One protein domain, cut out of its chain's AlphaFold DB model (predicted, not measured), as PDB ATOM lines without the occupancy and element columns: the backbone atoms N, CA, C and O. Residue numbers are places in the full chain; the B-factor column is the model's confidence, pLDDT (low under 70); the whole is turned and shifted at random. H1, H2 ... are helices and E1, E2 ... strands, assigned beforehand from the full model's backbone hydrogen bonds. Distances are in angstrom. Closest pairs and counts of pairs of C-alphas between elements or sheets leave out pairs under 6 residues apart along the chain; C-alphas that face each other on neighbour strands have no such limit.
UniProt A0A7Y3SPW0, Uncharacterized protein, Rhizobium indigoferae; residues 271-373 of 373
ATOM      1  N   GLU A 271     120.983 -35.609  63.597       89.81
ATOM      2  CA  GLU A 271     122.265 -34.906  63.522       89.81
ATOM      3  C   GLU A 271     122.882 -34.819  64.928       89.81
ATOM      4  O   GLU A 271     122.189 -34.598  65.923       89.81
ATOM      5  N   GLU A 272     124.200 -35.001  65.021       93.44
ATOM      6  CA  GLU A 272     124.912 -34.903  66.295       93.44
ATOM      7  C   GLU A 272     125.191 -33.430  66.639       93.44
ATOM      8  O   GLU A 272     125.865 -32.705  65.896       93.44
ATOM      9  N   VAL A 273     124.673 -32.980  67.782       91.94
ATOM     10  CA  VAL A 273     124.786 -31.597  68.260       91.94
ATOM     11  C   VAL A 273     125.413 -31.587  69.646       91.94
ATOM     12  O   VAL A 273     124.941 -32.258  70.564       91.94
ATOM     13  N   PHE A 274     126.463 -30.787  69.816       92.38
ATOM     14  CA  PHE A 274     126.980 -30.440  71.129       92.38
ATOM     15  C   PHE A 274     126.085 -29.383  71.767       92.38
ATOM     16  O   PHE A 274     126.047 -28.236  71.324       92.38
ATOM     17  N   VAL A 275     125.361 -29.764  72.813       90.56
ATOM     18  CA  VAL A 275     124.418 -28.883  73.502       90.56
ATOM     19  C   VAL A 275     125.184 -28.021  74.505       90.56
ATOM     20  O   VAL A 275     125.787 -28.544  75.440       90.56
ATOM     21  N   THR A 276     125.172 -26.701  74.337       87.88
ATOM     22  CA  THR A 276     125.843 -25.739  75.233       87.88
ATOM     23  C   THR A 276     124.932 -25.294  76.376       87.88
ATOM     24  O   THR A 276     125.415 -25.046  77.483       87.88
ATOM     25  N   SER A 277     123.616 -25.289  76.142       89.19
ATOM     26  CA  SER A 277     122.574 -24.963  77.120       89.19
ATOM     27  C   SER A 277     121.494 -26.039  77.117       89.19
ATOM     28  O   SER A 277     121.041 -26.445  76.054       89.19
ATOM     29  N   SER A 278     121.083 -26.512  78.298       90.62
ATOM     30  CA  SER A 278     120.116 -27.608  78.412       90.62
ATOM     31  C   SER A 278     118.807 -27.241  77.713       90.62
ATOM     32  O   SER A 278     118.290 -26.140  77.898       90.62
ATOM     33  N   LEU A 279     118.262 -28.165  76.929       91.06
ATOM     34  CA  LEU A 279     117.048 -27.953  76.140       91.06
ATOM     35  C   LEU A 279     116.089 -29.131  76.292       91.06
ATOM     36  O   LEU A 279     116.508 -30.228  76.665       91.06
ATOM     37  N   SER A 280     114.807 -28.905  76.013       90.62
ATOM     38  CA  SER A 280     113.787 -29.957  76.025       90.62
ATOM     39  C   SER A 280     112.858 -29.870  74.814       90.62
ATOM     40  O   SER A 280     112.566 -28.779  74.328       90.62
ATOM     41  N   TYR A 281     112.403 -31.013  74.297       87.12
ATOM     42  CA  TYR A 281     111.482 -31.078  73.153       87.12
ATOM     43  C   TYR A 281     110.611 -32.338  73.202       87.12
ATOM     44  O   TYR A 281     110.977 -33.320  73.844       87.12
ATOM     45  N   PHE A 282     109.464 -32.354  72.522       80.88
ATOM     46  CA  PHE A 282     108.644 -33.568  72.438       80.88
ATOM     47  C   PHE A 282     109.197 -34.529  71.376       80.88
ATOM     48  O   PHE A 282     109.181 -34.228  70.185       80.88
ATOM     49  N   ALA A 283     109.713 -35.681  71.817       74.38
ATOM     50  CA  ALA A 283     110.281 -36.716  70.946       74.38
ATOM     51  C   ALA A 283     109.265 -37.800  70.540       74.38
ATOM     52  O   ALA A 283     109.539 -38.602  69.650       74.38
ATOM     53  N   THR A 284     108.114 -37.836  71.210       67.94
ATOM     54  CA  THR A 284     107.045 -38.824  71.049       67.94
ATOM     55  C   THR A 284     105.689 -38.127  71.145       67.94
ATOM     56  O   THR A 284     105.566 -37.066  71.760       67.94
ATOM     57  N   SER A 285     104.655 -38.736  70.561       63.56
ATOM     58  CA  SER A 285     103.266 -38.249  70.640       63.56
ATOM     59  C   SER A 285     102.688 -38.308  72.065       63.56
ATOM     60  O   SER A 285     101.734 -37.599  72.395       63.56
ATOM     61  N   VAL A 286     103.297 -39.116  72.940       56.66
ATOM     62  CA  VAL A 286     102.895 -39.359  74.334       56.66
ATOM     63  C   VAL A 286     104.096 -39.355  75.285       56.66
ATOM     64  O   VAL A 286     105.183 -39.786  74.906       56.66
ATOM     65  N   GLY A 287     103.883 -38.910  76.528       57.25
ATOM     66  CA  GLY A 287     104.900 -38.850  77.592       57.25
ATOM     67  C   GLY A 287     105.590 -37.484  77.749       57.25
ATOM     68  O   GLY A 287     105.262 -36.548  77.017       57.25
ATOM     69  N   PRO A 288     106.509 -37.335  78.719       66.25
ATOM     70  CA  PRO A 288     107.184 -36.067  79.006       66.25
ATOM     71  C   PRO A 288     108.158 -35.651  77.883       66.25
ATOM     72  O   PRO A 288     108.609 -36.500  77.110       66.25
ATOM     73  N   PRO A 289     108.505 -34.352  77.763       77.38
ATOM     74  CA  PRO A 289     109.479 -33.902  76.772       77.38
ATOM     75  C   PRO A 289     110.859 -34.515  77.053       77.38
ATOM     76  O   PRO A 289     111.270 -34.662  78.198       77.38
ATOM     77  N   LEU A 290     111.614 -34.857  76.014       81.44
ATOM     78  CA  LEU A 290     112.974 -35.361  76.156       81.44
ATOM     79  C   LEU A 290     113.909 -34.220  76.578       81.44
ATOM     80  O   LEU A 290     113.886 -33.152  75.967       81.44
ATOM     81  N   ILE A 291     114.741 -34.449  77.599       83.69
ATOM     82  CA  ILE A 291     115.764 -33.497  78.058       83.69
ATOM     83  C   ILE A 291     117.105 -33.806  77.397       83.69
ATOM     84  O   ILE A 291     117.638 -34.910  77.521       83.69
ATOM     85  N   CYS A 292     117.709 -32.786  76.796       86.06
ATOM     86  CA  CYS A 292     119.085 -32.818  76.325       86.06
ATOM     87  C   CYS A 292     119.933 -31.915  77.221       86.06
ATOM     88  O   CYS A 292     119.872 -30.689  77.148       86.06
ATOM     89  N   GLY A 293     120.709 -32.538  78.107       83.94
ATOM     90  CA  GLY A 293     121.549 -31.826  79.065       83.94
ATOM     91  C   GLY A 293     122.748 -31.129  78.420       83.94
ATOM     92  O   GLY A 293     123.364 -31.673  77.499       83.94
ATOM     93  N   ARG A 294     123.098 -29.949  78.945       87.00
ATOM     94  CA  ARG A 294     124.260 -29.167  78.505       87.00
ATOM     95  C   ARG A 294     125.592 -29.901  78.642       87.00
ATOM     96  O   ARG A 294     125.777 -30.801  79.457       87.00
ATOM     97  N   GLY A 295     126.562 -29.427  77.875       80.81
ATOM     98  CA  GLY A 295     127.942 -29.871  77.901       80.81
ATOM     99  C   GLY A 295     128.157 -31.250  77.295       80.81
ATOM    100  O   GLY A 295     129.239 -31.789  77.497       80.81
ATOM    101  N   ARG A 296     127.178 -31.843  76.599       83.75
ATOM    102  CA  ARG A 296     127.244 -33.192  76.007       83.75
ATOM    103  C   ARG A 296     126.800 -33.159  74.545       83.75
ATOM    104  O   ARG A 296     126.019 -32.296  74.151       83.75
ATOM    105  N   ALA A 297     127.303 -34.112  73.765       87.19
ATOM    106  CA  ALA A 297     126.802 -34.374  72.424       87.19
ATOM    107  C   ALA A 297     125.537 -35.239  72.507       87.19
ATOM    108  O   ALA A 297     125.499 -36.203  73.276       87.19
ATOM    109  N   HIS A 298     124.516 -34.875  71.734       88.31
ATOM    110  CA  HIS A 298     123.253 -35.604  71.612       88.31
ATOM    111  C   HIS A 298     122.926 -35.822  70.136       88.31
ATOM    112  O   HIS A 298     123.186 -34.952  69.307       88.31
ATOM    113  N   MET A 299     122.317 -36.966  69.819       90.50
ATOM    114  CA  MET A 299     121.713 -37.209  68.509       90.50
ATOM    115  C   MET A 299     120.314 -36.593  68.505       90.50
ATOM    116  O   MET A 299     119.425 -37.090  69.195       90.50
ATOM    117  N   LEU A 300     120.131 -35.498  67.767       89.31
ATOM    118  CA  LEU A 300     118.867 -34.766  67.698       89.31
ATOM    119  C   LEU A 300     118.249 -34.910  66.306       89.31
ATOM    120  O   LEU A 300     118.973 -34.766  65.321       89.31
ATOM    121  N   PRO A 301     116.926 -35.104  66.178       90.25
ATOM    122  CA  PRO A 301     116.262 -35.021  64.882       90.25
ATOM    123  C   PRO A 301     116.564 -33.680  64.214       90.25
ATOM    124  O   PRO A 301     116.513 -32.639  64.870       90.25
ATOM    125  N   LYS A 302     116.847 -33.681  62.911       89.50
ATOM    126  CA  LYS A 302     117.311 -32.489  62.187       89.50
ATOM    127  C   LYS A 302     116.505 -31.197  62.445       89.50
ATOM    128  O   LYS A 302     117.142 -30.183  62.711       89.50
ATOM    129  N   PRO A 303     115.155 -31.193  62.475       90.25
ATOM    130  CA  PRO A 303     114.392 -29.984  62.812       90.25
ATOM    131  C   PRO A 303     114.682 -29.443  64.222       90.25
ATOM    132  O   PRO A 303     114.739 -28.234  64.434       90.25
ATOM    133  N   VAL A 304     114.903 -30.340  65.187       90.81
ATOM    134  CA  VAL A 304     115.270 -29.999  66.568       90.81
ATOM    135  C   VAL A 304     116.700 -29.472  66.618       90.81
ATOM    136  O   VAL A 304     116.950 -28.466  67.277       90.81
ATOM    137  N   ALA A 305     117.625 -30.113  65.894       91.19
ATOM    138  CA  ALA A 305     119.008 -29.662  65.767       91.19
ATOM    139  C   ALA A 305     119.083 -28.242  65.185       91.19
ATOM    140  O   ALA A 305     119.710 -27.365  65.781       91.19
ATOM    141  N   ASP A 306     118.395 -27.996  64.068       92.38
ATOM    142  CA  ASP A 306     118.350 -26.698  63.390       92.38
ATOM    143  C   ASP A 306     117.810 -25.598  64.308       92.38
ATOM    144  O   ASP A 306     118.409 -24.526  64.412       92.38
ATOM    145  N   LEU A 307     116.724 -25.882  65.035       92.00
ATOM    146  CA  LEU A 307     116.146 -24.934  65.981       92.00
ATOM    147  C   LEU A 307     117.060 -24.686  67.190       92.00
ATOM    148  O   LEU A 307     117.187 -23.545  67.633       92.00
ATOM    149  N   ALA A 308     117.708 -25.727  67.719       92.19
ATOM    150  CA  ALA A 308     118.644 -25.603  68.833       92.19
ATOM    151  C   ALA A 308     119.845 -24.719  68.467       92.19
ATOM    152  O   ALA A 308     120.223 -23.850  69.248       92.19
ATOM    153  N   ILE A 309     120.404 -24.894  67.266       92.25
ATOM    154  CA  ILE A 309     121.521 -24.083  66.760       92.25
ATOM    155  C   ILE A 309     121.071 -22.649  66.496       92.25
ATOM    156  O   ILE A 309     121.760 -21.711  66.887       92.25
ATOM    157  N   TRP A 310     119.906 -22.465  65.869       92.44
ATOM    158  CA  TRP A 310     119.351 -21.137  65.603       92.44
ATOM    159  C   TRP A 310     119.106 -20.339  66.892       92.44
ATOM    160  O   TRP A 310     119.286 -19.126  66.905       92.44
ATOM    161  N   ARG A 311     118.744 -21.019  67.991       90.94
ATOM    162  CA  ARG A 311     118.603 -20.421  69.330       90.94
ATOM    163  C   ARG A 311     119.909 -20.357  70.132       90.94
ATOM    164  O   ARG A 311     119.854 -20.064  71.322       90.94
ATOM    165  N   GLU A 312     121.053 -20.658  69.518       91.88
ATOM    166  CA  GLU A 312     122.376 -20.654  70.163       91.88
ATOM    167  C   GLU A 312     122.485 -21.614  71.373       91.88
ATOM    168  O   GLU A 312     123.304 -21.434  72.274       91.88
ATOM    169  N   LEU A 313     121.669 -22.676  71.398       90.94
ATOM    170  CA  LEU A 313     121.640 -23.686  72.469       90.94
ATOM    171  C   LEU A 313     122.620 -24.845  72.227       90.94
ATOM    172  O   LEU A 313     122.776 -25.720  73.084       90.94
ATOM    173  N   GLY A 314     123.275 -24.870  71.068       91.50
ATOM    174  CA  GLY A 314     124.277 -25.866  70.725       91.50
ATOM    175  C   GLY A 314     124.967 -25.608  69.390       91.50
ATOM    176  O   GLY A 314     124.580 -24.730  68.622       91.50
ATOM    177  N   HIS A 315     125.990 -26.413  69.115       91.38
ATOM    178  CA  HIS A 315     126.776 -26.385  67.883       91.38
ATOM    179  C   HIS A 315     126.750 -27.758  67.215       91.38
ATOM    180  O   HIS A 315     126.764 -28.785  67.895       91.38
ATOM    181  N   ARG A 316     126.744 -27.804  65.877       92.62
ATOM    182  CA  ARG A 316     126.860 -29.083  65.162       92.62
ATOM    183  C   ARG A 316     128.221 -29.698  65.434       92.62
ATOM    184  O   ARG A 316     129.235 -29.019  65.319       92.62
ATOM    185  N   MET A 317     128.261 -31.001  65.690       90.00
ATOM    186  CA  MET A 317     129.531 -31.721  65.835       90.00
ATOM    187  C   MET A 317     130.338 -31.786  64.533       90.00
ATOM    188  O   MET A 317     131.539 -32.033  64.561       90.00
ATOM    189  N   SER A 318     129.700 -31.528  63.390       86.81
ATOM    190  CA  SER A 318     130.367 -31.381  62.096       86.81
ATOM    191  C   SER A 318     131.025 -30.011  61.884       86.81
ATOM    192  O   SER A 318     131.722 -29.843  60.884       86.81
ATOM    193  N   SER A 319     130.825 -29.039  62.786       87.94
ATOM    194  CA  SER A 319     131.444 -27.714  62.702       87.94
ATOM    195  C   SER A 319     132.686 -27.604  63.604       87.94
ATOM    196  O   SER A 319     132.747 -28.266  64.647       87.94
ATOM    197  N   PRO A 320     133.684 -26.772  63.240       86.31
ATOM    198  CA  PRO A 320     134.859 -26.525  64.081       86.31
ATOM    199  C   PRO A 320     134.497 -26.070  65.502       86.31
ATOM    200  O   PRO A 320     135.110 -26.520  66.467       86.31
ATOM    201  N   GLU A 321     133.457 -25.247  65.631       84.19
ATOM    202  CA  GLU A 321     132.972 -24.700  66.900       84.19
ATOM    203  C   GLU A 321     132.408 -25.795  67.817       84.19
ATOM    204  O   GLU A 321     132.651 -25.782  69.024       84.19
ATOM    205  N   GLY A 322     131.693 -26.784  67.264       83.69
ATOM    206  CA  GLY A 322     131.171 -27.911  68.044       83.69
ATOM    207  C   GLY A 322     132.267 -28.845  68.553       83.69
ATOM    208  O   GLY A 322     132.225 -29.279  69.707       83.69
ATOM    209  N   ILE A 323     133.283 -29.107  67.725       86.81
ATOM    210  CA  ILE A 323     134.448 -29.917  68.109       86.81
ATOM    211  C   ILE A 323     135.235 -29.218  69.226       86.81
ATOM    212  O   ILE A 323     135.589 -29.850  70.224       86.81
ATOM    213  N   GLU A 324     135.474 -27.912  69.091       87.25
ATOM    214  CA  GLU A 324     136.189 -27.122  70.093       87.25
ATOM    215  C   GLU A 324     135.435 -27.072  71.432       87.25
ATOM    216  O   GLU A 324     136.032 -27.339  72.481       87.25
ATOM    217  N   ALA A 325     134.119 -26.836  71.398       84.38
ATOM    218  CA  ALA A 325     133.275 -26.792  72.590       84.38
ATOM    219  C   ALA A 325     133.236 -28.138  73.338       84.38
ATOM    220  O   ALA A 325     133.295 -28.173  74.574       84.38
ATOM    221  N   LEU A 326     133.206 -29.263  72.611       85.06
ATOM    222  CA  LEU A 326     133.282 -30.595  73.214       85.06
ATOM    223  C   LEU A 326     134.640 -30.838  73.890       85.06
ATOM    224  O   LEU A 326     134.684 -31.340  75.017       85.06
ATOM    225  N   GLU A 327     135.744 -30.488  73.232       84.62
ATOM    226  CA  GLU A 327     137.096 -30.659  73.779       84.62
ATOM    227  C   GLU A 327     137.369 -29.735  74.975       84.62
ATOM    228  O   GLU A 327     138.057 -30.115  75.929       84.62
ATOM    229  N   GLU A 328     136.818 -28.523  74.982       84.38
ATOM    230  CA  GLU A 328     136.847 -27.651  76.155       84.38
ATOM    231  C   GLU A 328     136.038 -28.244  77.318       84.38
ATOM    232  O   GLU A 328     136.519 -28.285  78.457       84.38
ATOM    233  N   ALA A 329     134.847 -28.784  77.043       80.12
ATOM    234  CA  ALA A 329     134.018 -29.427  78.055       80.12
ATOM    235  C   ALA A 329     134.673 -30.690  78.637       80.12
ATOM    236  O   ALA A 329     134.625 -30.883  79.855       80.12
ATOM    237  N   LYS A 330     135.343 -31.514  77.818       80.44
ATOM    238  CA  LYS A 330     136.163 -32.645  78.293       80.44
ATOM    239  C   LYS A 330     137.267 -32.165  79.239       80.44
ATOM    240  O   LYS A 330     137.321 -32.611  80.385       80.44
ATOM    241  N   ARG A 331     138.055 -31.163  78.827       80.31
ATOM    242  CA  ARG A 331     139.115 -30.548  79.652       80.31
ATOM    243  C   ARG A 331     138.589 -29.914  80.943       80.31
ATOM    244  O   ARG A 331     139.314 -29.830  81.937       80.31
ATOM    245  N   ARG A 332     137.354 -29.408  80.942       75.00
ATOM    246  CA  ARG A 332     136.691 -28.865  82.137       75.00
ATOM    247  C   ARG A 332     136.283 -29.976  83.103       75.00
ATOM    248  O   ARG A 332     136.520 -29.836  84.301       75.00
ATOM    249  N   ARG A 333     135.726 -31.083  82.601       69.81
ATOM    250  CA  ARG A 333     135.350 -32.246  83.424       69.81
ATOM    251  C   ARG A 333     136.559 -32.947  84.040       69.81
ATOM    252  O   ARG A 333     136.497 -33.343  85.192       69.81
ATOM    253  N   GLU A 334     137.676 -33.042  83.324       69.81
ATOM    254  CA  GLU A 334     138.915 -33.613  83.876       69.81
ATOM    255  C   GLU A 334     139.493 -32.779  85.031       69.81
ATOM    256  O   GLU A 334     140.042 -33.329  85.987       69.81
ATOM    257  N   ARG A 335     139.338 -31.448  84.973       67.94
ATOM    258  CA  ARG A 335     139.779 -30.525  86.034       67.94
ATOM    259  C   ARG A 335     138.873 -30.546  87.263       67.94
ATOM    260  O   ARG A 335     139.353 -30.359  88.378       67.94
ATOM    261  N   ILE A 336     137.578 -30.772  87.074       62.34
ATOM    262  CA  ILE A 336     136.588 -30.843  88.147       62.34
ATOM    263  C   ILE A 336     136.360 -32.328  88.451       62.34
ATOM    264  O   ILE A 336     135.442 -32.938  87.913       62.34
ATOM    265  N   ARG A 337     137.204 -32.944  89.293       46.25
ATOM    266  CA  ARG A 337     136.962 -34.304  89.820       46.25
ATOM    267  C   ARG A 337     135.700 -34.300  90.691       46.25
ATOM    268  O   ARG A 337     135.760 -34.155  91.905       46.25
ATOM    269  N   GLY A 338     134.557 -34.437  90.043       47.94
ATOM    270  CA  GLY A 338     133.233 -34.534  90.631       47.94
ATOM    271  C   GLY A 338     132.248 -34.783  89.500       47.94
ATOM    272  O   GLY A 338     132.364 -34.163  88.445       47.94
ATOM    273  N   TYR A 339     131.319 -35.718  89.695       43.38
ATOM    274  CA  TYR A 339     130.214 -35.964  88.769       43.38
ATOM    275  C   TYR A 339     129.318 -34.717  88.734       43.38
ATOM    276  O   TYR A 339     128.333 -34.604  89.455       43.38
ATOM    277  N   GLY A 340     129.724 -33.729  87.942       43.19
ATOM    278  CA  GLY A 340     128.965 -32.521  87.681       43.19
ATOM    279  C   GLY A 340     127.843 -32.848  86.715       43.19
ATOM    280  O   GLY A 340     128.050 -32.800  85.510       43.19
ATOM    281  N   ASP A 341     126.711 -33.263  87.268       45.00
ATOM    282  CA  ASP A 341     125.371 -32.806  86.900       45.00
ATOM    283  C   ASP A 341     124.400 -33.456  87.896       45.00
ATOM    284  O   ASP A 341     124.154 -34.666  87.860       45.00
ATOM    285  N   GLY A 342     123.845 -32.646  88.804       51.34
ATOM    286  CA  GLY A 342     122.564 -32.990  89.419       51.34
ATOM    287  C   GLY A 342     121.526 -33.209  88.314       51.34
ATOM    288  O   GLY A 342     121.703 -32.721  87.196       51.34
ATOM    289  N   ALA A 343     120.477 -33.983  88.591       57.28
ATOM    290  CA  ALA A 343     119.430 -34.251  87.609       57.28
ATOM    291  C   ALA A 343     118.884 -32.925  87.042       57.28
ATOM    292  O   ALA A 343     118.299 -32.133  87.775       57.28
ATOM    293  N   ILE A 344     119.126 -32.672  85.752       66.00
ATOM    294  CA  ILE A 344     118.635 -31.486  85.041       66.00
ATOM    295  C   ILE A 344     117.112 -31.612  84.963       66.00
ATOM    296  O   ILE A 344     116.621 -32.617  84.443       66.00
ATOM    297  N   ARG A 345     116.371 -30.636  85.497       66.88
ATOM    298  CA  ARG A 345     114.900 -30.638  85.480       66.88
ATOM    299  C   ARG A 345     114.376 -29.997  84.196       66.88
ATOM    300  O   ARG A 345     115.088 -29.245  83.539       66.88
ATOM    301  N   HIS A 346     113.108 -30.247  83.861       66.44
ATOM    302  CA  HIS A 346     112.453 -29.570  82.733       66.44
ATOM    303  C   HIS A 346     112.473 -28.044  82.874       66.44
ATOM    304  O   HIS A 346     112.674 -27.359  81.877       66.44
ATOM    305  N   ASP A 347     112.342 -27.529  84.100       72.12
ATOM    306  CA  ASP A 347     112.372 -26.088  84.391       72.12
ATOM    307  C   ASP A 347     113.765 -25.464  84.187       72.12
ATOM    308  O   ASP A 347     113.883 -24.257  83.987       72.12
ATOM    309  N   ASP A 348     114.821 -26.286  84.189       73.94
ATOM    310  CA  ASP A 348     116.203 -25.865  83.924       73.94
ATOM    311  C   ASP A 348     116.543 -25.891  82.421       73.94
ATOM    312  O   ASP A 348     117.667 -25.566  82.018       73.94
ATOM    313  N   CYS A 349     115.597 -26.325  81.581       83.50
ATOM    314  CA  CYS A 349     115.764 -26.479  80.144       83.50
ATOM    315  C   CYS A 349     115.060 -25.368  79.368       83.50
ATOM    316  O   CYS A 349     113.932 -24.978  79.661       83.50
ATOM    317  N   VAL A 350     115.677 -24.937  78.270       88.50
ATOM    318  CA  VAL A 350     114.981 -24.130  77.268       88.50
ATOM    319  C   VAL A 350     114.015 -25.032  76.498       88.50
ATOM    320  O   VAL A 350     114.437 -25.910  75.741       88.50
ATOM    321  N   ALA A 351     112.713 -24.817  76.692       88.81
ATOM    322  CA  ALA A 351     111.672 -25.570  76.005       88.81
ATOM    323  C   ALA A 351     111.603 -25.188  74.516       88.81
ATOM    324  O   ALA A 351     111.314 -24.046  74.142       88.81
ATOM    325  N   LEU A 352     111.863 -26.167  73.650       85.81
ATOM    326  CA  LEU A 352     111.690 -26.059  72.201       85.81
ATOM    327  C   LEU A 352     110.265 -26.418  71.759       85.81
ATOM    328  O   LEU A 352     109.848 -26.003  70.682       85.81
ATOM    329  N   GLY A 353     109.513 -27.134  72.600       82.50
ATOM    330  CA  GLY A 353     108.126 -27.520  72.333       82.50
ATOM    331  C   GLY A 353     108.004 -28.674  71.335       82.50
ATOM    332  O   GLY A 353     108.888 -29.532  71.243       82.50
ATOM    333  N   ASP A 354     106.883 -28.719  70.615       81.31
ATOM    334  CA  ASP A 354     106.586 -29.764  69.633       81.31
ATOM    335  C   ASP A 354     107.157 -29.425  68.250       81.31
ATOM    336  O   ASP A 354     106.448 -29.140  67.291       81.31
ATOM    337  N   VAL A 355     108.484 -29.432  68.159       82.31
ATOM    338  CA  VAL A 355     109.217 -29.140  66.913       82.31
ATOM    339  C   VAL A 355     108.929 -30.181  65.821       82.31
ATOM    340  O   VAL A 355     109.131 -29.919  64.638       82.31
ATOM    341  N   LEU A 356     108.485 -31.373  66.220       79.75
ATOM    342  CA  LEU A 356     108.245 -32.504  65.332       79.75
ATOM    343  C   LEU A 356     106.776 -32.635  64.902       79.75
ATOM    344  O   LEU A 356     106.494 -33.465  64.042       79.75
ATOM    345  N   GLY A 357     105.863 -31.831  65.459       73.88
ATOM    346  CA  GLY A 357     104.429 -31.904  65.163       73.88
ATOM    347  C   GLY A 357     103.798 -33.238  65.577       73.88
ATOM    348  O   GLY A 357     102.967 -33.777  64.850       73.88
ATOM    349  N   LEU A 358     104.257 -33.823  66.687       71.00
ATOM    350  CA  LEU A 358     103.818 -35.132  67.181       71.00
ATOM    351  C   LEU A 358     102.607 -35.049  68.116       71.00
ATOM    352  O   LEU A 358     101.970 -36.072  68.382       71.00
ATOM    353  N   ARG A 359     102.312 -33.871  68.667       68.38
ATOM    354  CA  ARG A 359     101.152 -33.643  69.523       68.38
ATOM    355  C   ARG A 359      99.956 -33.292  68.654       68.38
ATOM    356  O   ARG A 359     100.045 -32.426  67.790       68.38
ATOM    357  N   ALA A 360      98.833 -33.953  68.923       61.44
ATOM    358  CA  ALA A 360      97.561 -33.547  68.348       61.44
ATOM    359  C   ALA A 360      97.273 -32.099  68.761       61.44
ATOM    360  O   ALA A 360      97.423 -31.737  69.933       61.44
ATOM    361  N   SER A 361      96.888 -31.279  67.790       58.72
ATOM    362  CA  SER A 361      96.410 -29.926  68.056       58.72
ATOM    363  C   SER A 361      95.121 -29.966  68.885       58.72
ATOM    364  O   SER A 361      94.366 -30.938  68.827       58.72
ATOM    365  N   GLU A 362      94.842 -28.907  69.651       56.12
ATOM    366  CA  GLU A 362      93.579 -28.787  70.404       56.12
ATOM    367  C   GLU A 362      92.354 -28.944  69.482       56.12
ATOM    368  O   GLU A 362      91.353 -29.537  69.879       56.12
ATOM    369  N   ASP A 363      92.469 -28.509  68.225       51.62
ATOM    370  CA  ASP A 363      91.427 -28.641  67.205       51.62
ATOM    371  C   ASP A 363      91.213 -30.094  66.745       51.62
ATOM    372  O   ASP A 363      90.067 -30.525  66.602       51.62
ATOM    373  N   GLU A 364      92.286 -30.874  66.559       50.59
ATOM    374  CA  GLU A 364      92.203 -32.306  66.225       50.59
ATOM    375  C   GLU A 364      91.636 -33.122  67.389       50.59
ATOM    376  O   GLU A 364      90.844 -34.042  67.176       50.59
ATOM    377  N   ILE A 365      91.995 -32.765  68.625       54.16
ATOM    378  CA  ILE A 365      91.420 -33.371  69.832       54.16
ATOM    379  C   ILE A 365      89.917 -33.065  69.888       54.16
ATOM    380  O   ILE A 365      89.116 -33.990  70.013       54.16
ATOM    381  N   ALA A 366      89.515 -31.810  69.679       52.75
ATOM    382  CA  ALA A 366      88.113 -31.393  69.681       52.75
ATOM    383  C   ALA A 366      87.286 -31.969  68.510       52.75
ATOM    384  O   ALA A 366      86.059 -32.079  68.596       52.75
ATOM    385  N   GLU A 367      87.913 -32.286  67.375       49.88
ATOM    386  CA  GLU A 367      87.268 -32.956  66.240       49.88
ATOM    387  C   GLU A 367      87.047 -34.447  66.519       49.88
ATOM    388  O   GLU A 367      85.963 -34.969  66.253       49.88
ATOM    389  N   VAL A 368      88.027 -35.113  67.135       50.66
ATOM    390  CA  VAL A 368      87.892 -36.496  67.603       50.66
ATOM    391  C   VAL A 368      86.845 -36.599  68.715       50.66
ATOM    392  O   VAL A 368      86.003 -37.493  68.665       50.66
ATOM    393  N   GLU A 369      86.818 -35.662  69.666       46.97
ATOM    394  CA  GLU A 369      85.785 -35.587  70.709       46.97
ATOM    395  C   GLU A 369      84.379 -35.437  70.108       46.97
ATOM    396  O   GLU A 369      83.461 -36.155  70.496       46.97
ATOM    397  N   ARG A 370      84.215 -34.594  69.079       55.38
ATOM    398  CA  ARG A 370      82.944 -34.469  68.341       55.38
ATOM    399  C   ARG A 370      82.554 -35.724  67.561       55.38
ATOM    400  O   ARG A 370      81.365 -35.968  67.373       55.38
ATOM    401  N   ALA A 371      83.525 -36.486  67.064       45.75
ATOM    402  CA  ALA A 371      83.276 -37.696  66.284       45.75
ATOM    403  C   ALA A 371      82.921 -38.911  67.155       45.75
ATOM    404  O   ALA A 371      82.265 -39.834  66.671       45.75
ATOM    405  N   ILE A 372      83.359 -38.921  68.416       43.25
ATOM    406  CA  ILE A 372      83.115 -40.014  69.366       43.25
ATOM    407  C   ILE A 372      81.805 -39.809  70.153       43.25
ATOM    408  O   ILE A 372      81.211 -40.805  70.569       43.25
ATOM    409  N   GLY A 373      81.300 -38.570  70.233       39.94
ATOM    410  CA  GLY A 373      79.986 -38.240  70.801       39.94
ATOM    411  C   GLY A 373      80.058 -37.737  72.230       39.94
ATOM    412  O   GLY A 373      80.400 -38.548  73.117       39.94
TER     413      GLY A 373
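What this domain is: This is residues 271 to 373 of the 373 residues of an uncharacterized protein of Rhizobium indigoferae (UniProt A0A7Y3SPW0). Helices H1 and H2 cover opposite faces of a small sheet, E4 E1 E5, while H1 also lies over E2 and E6 of a second small sheet, E3 E2 E6. Residues 361 to 373, of which 362 to 372 belong to H3, stick out as a tail. The 103 printed residues run E1 E2 E3 E4 H1 E5 H2 E6 H3, class mixed; the first sheet is antiparallel, the second mixed. The whole is loose, radius of gyration of the C-alphas 17.0 A, spanning 62 by 28 by 17 A.

How they stand to each other: E1, residues 271 to 275, is the inner strand between E4, 296 to 301 (N 273 and O 298, 2.9 A), and E5, 314 to 316 (N 274 and O 315, 2.8 A). H1, residues 302 to 310, has a height of 8.1 A over this sheet; the closest C-alphas of H1 and E5 are Ile 309 and His 315, 5.8 A. E4, H1 and E5 form a split strand-helix-strand unit, E1 between its strands, with a right-handed crossover. H2, residues 320 to 335, is on the opposite face, giving three layers, helices on both faces; its closest C-alpha to E5 is Gly 322, 4.7 A from His 315. E2, 279 to 281, and E3, 290 to 292, are a hairpin (N 290 and O 281, 2.7 A); E6, 350 to 353, is parallel to E2 (N 352 and O 280, 2.8 A). H3, residues 362 to 372, is apart from H1 and H2. In H1, H2 and H3 every O i to N i+4 pair is within hydrogen-bond range.

Where its parts are: E1 begins at C-alpha 271 (122.265, -34.906, 63.522); H3 ends at C-alpha 372 (83.115, -40.014, 69.366). H2 measures 22.9 A, E4 15.7 A, H3 15.4 A.

The domain as a whole: The C-alphas of Arg 335 and Gly 373 are farthest apart, 62.2 A. The printed part has no cut; H2 to E6 is a long link. Residues 284 to 288, 333 to 346 and 359 to 373 have pLDDT under 70.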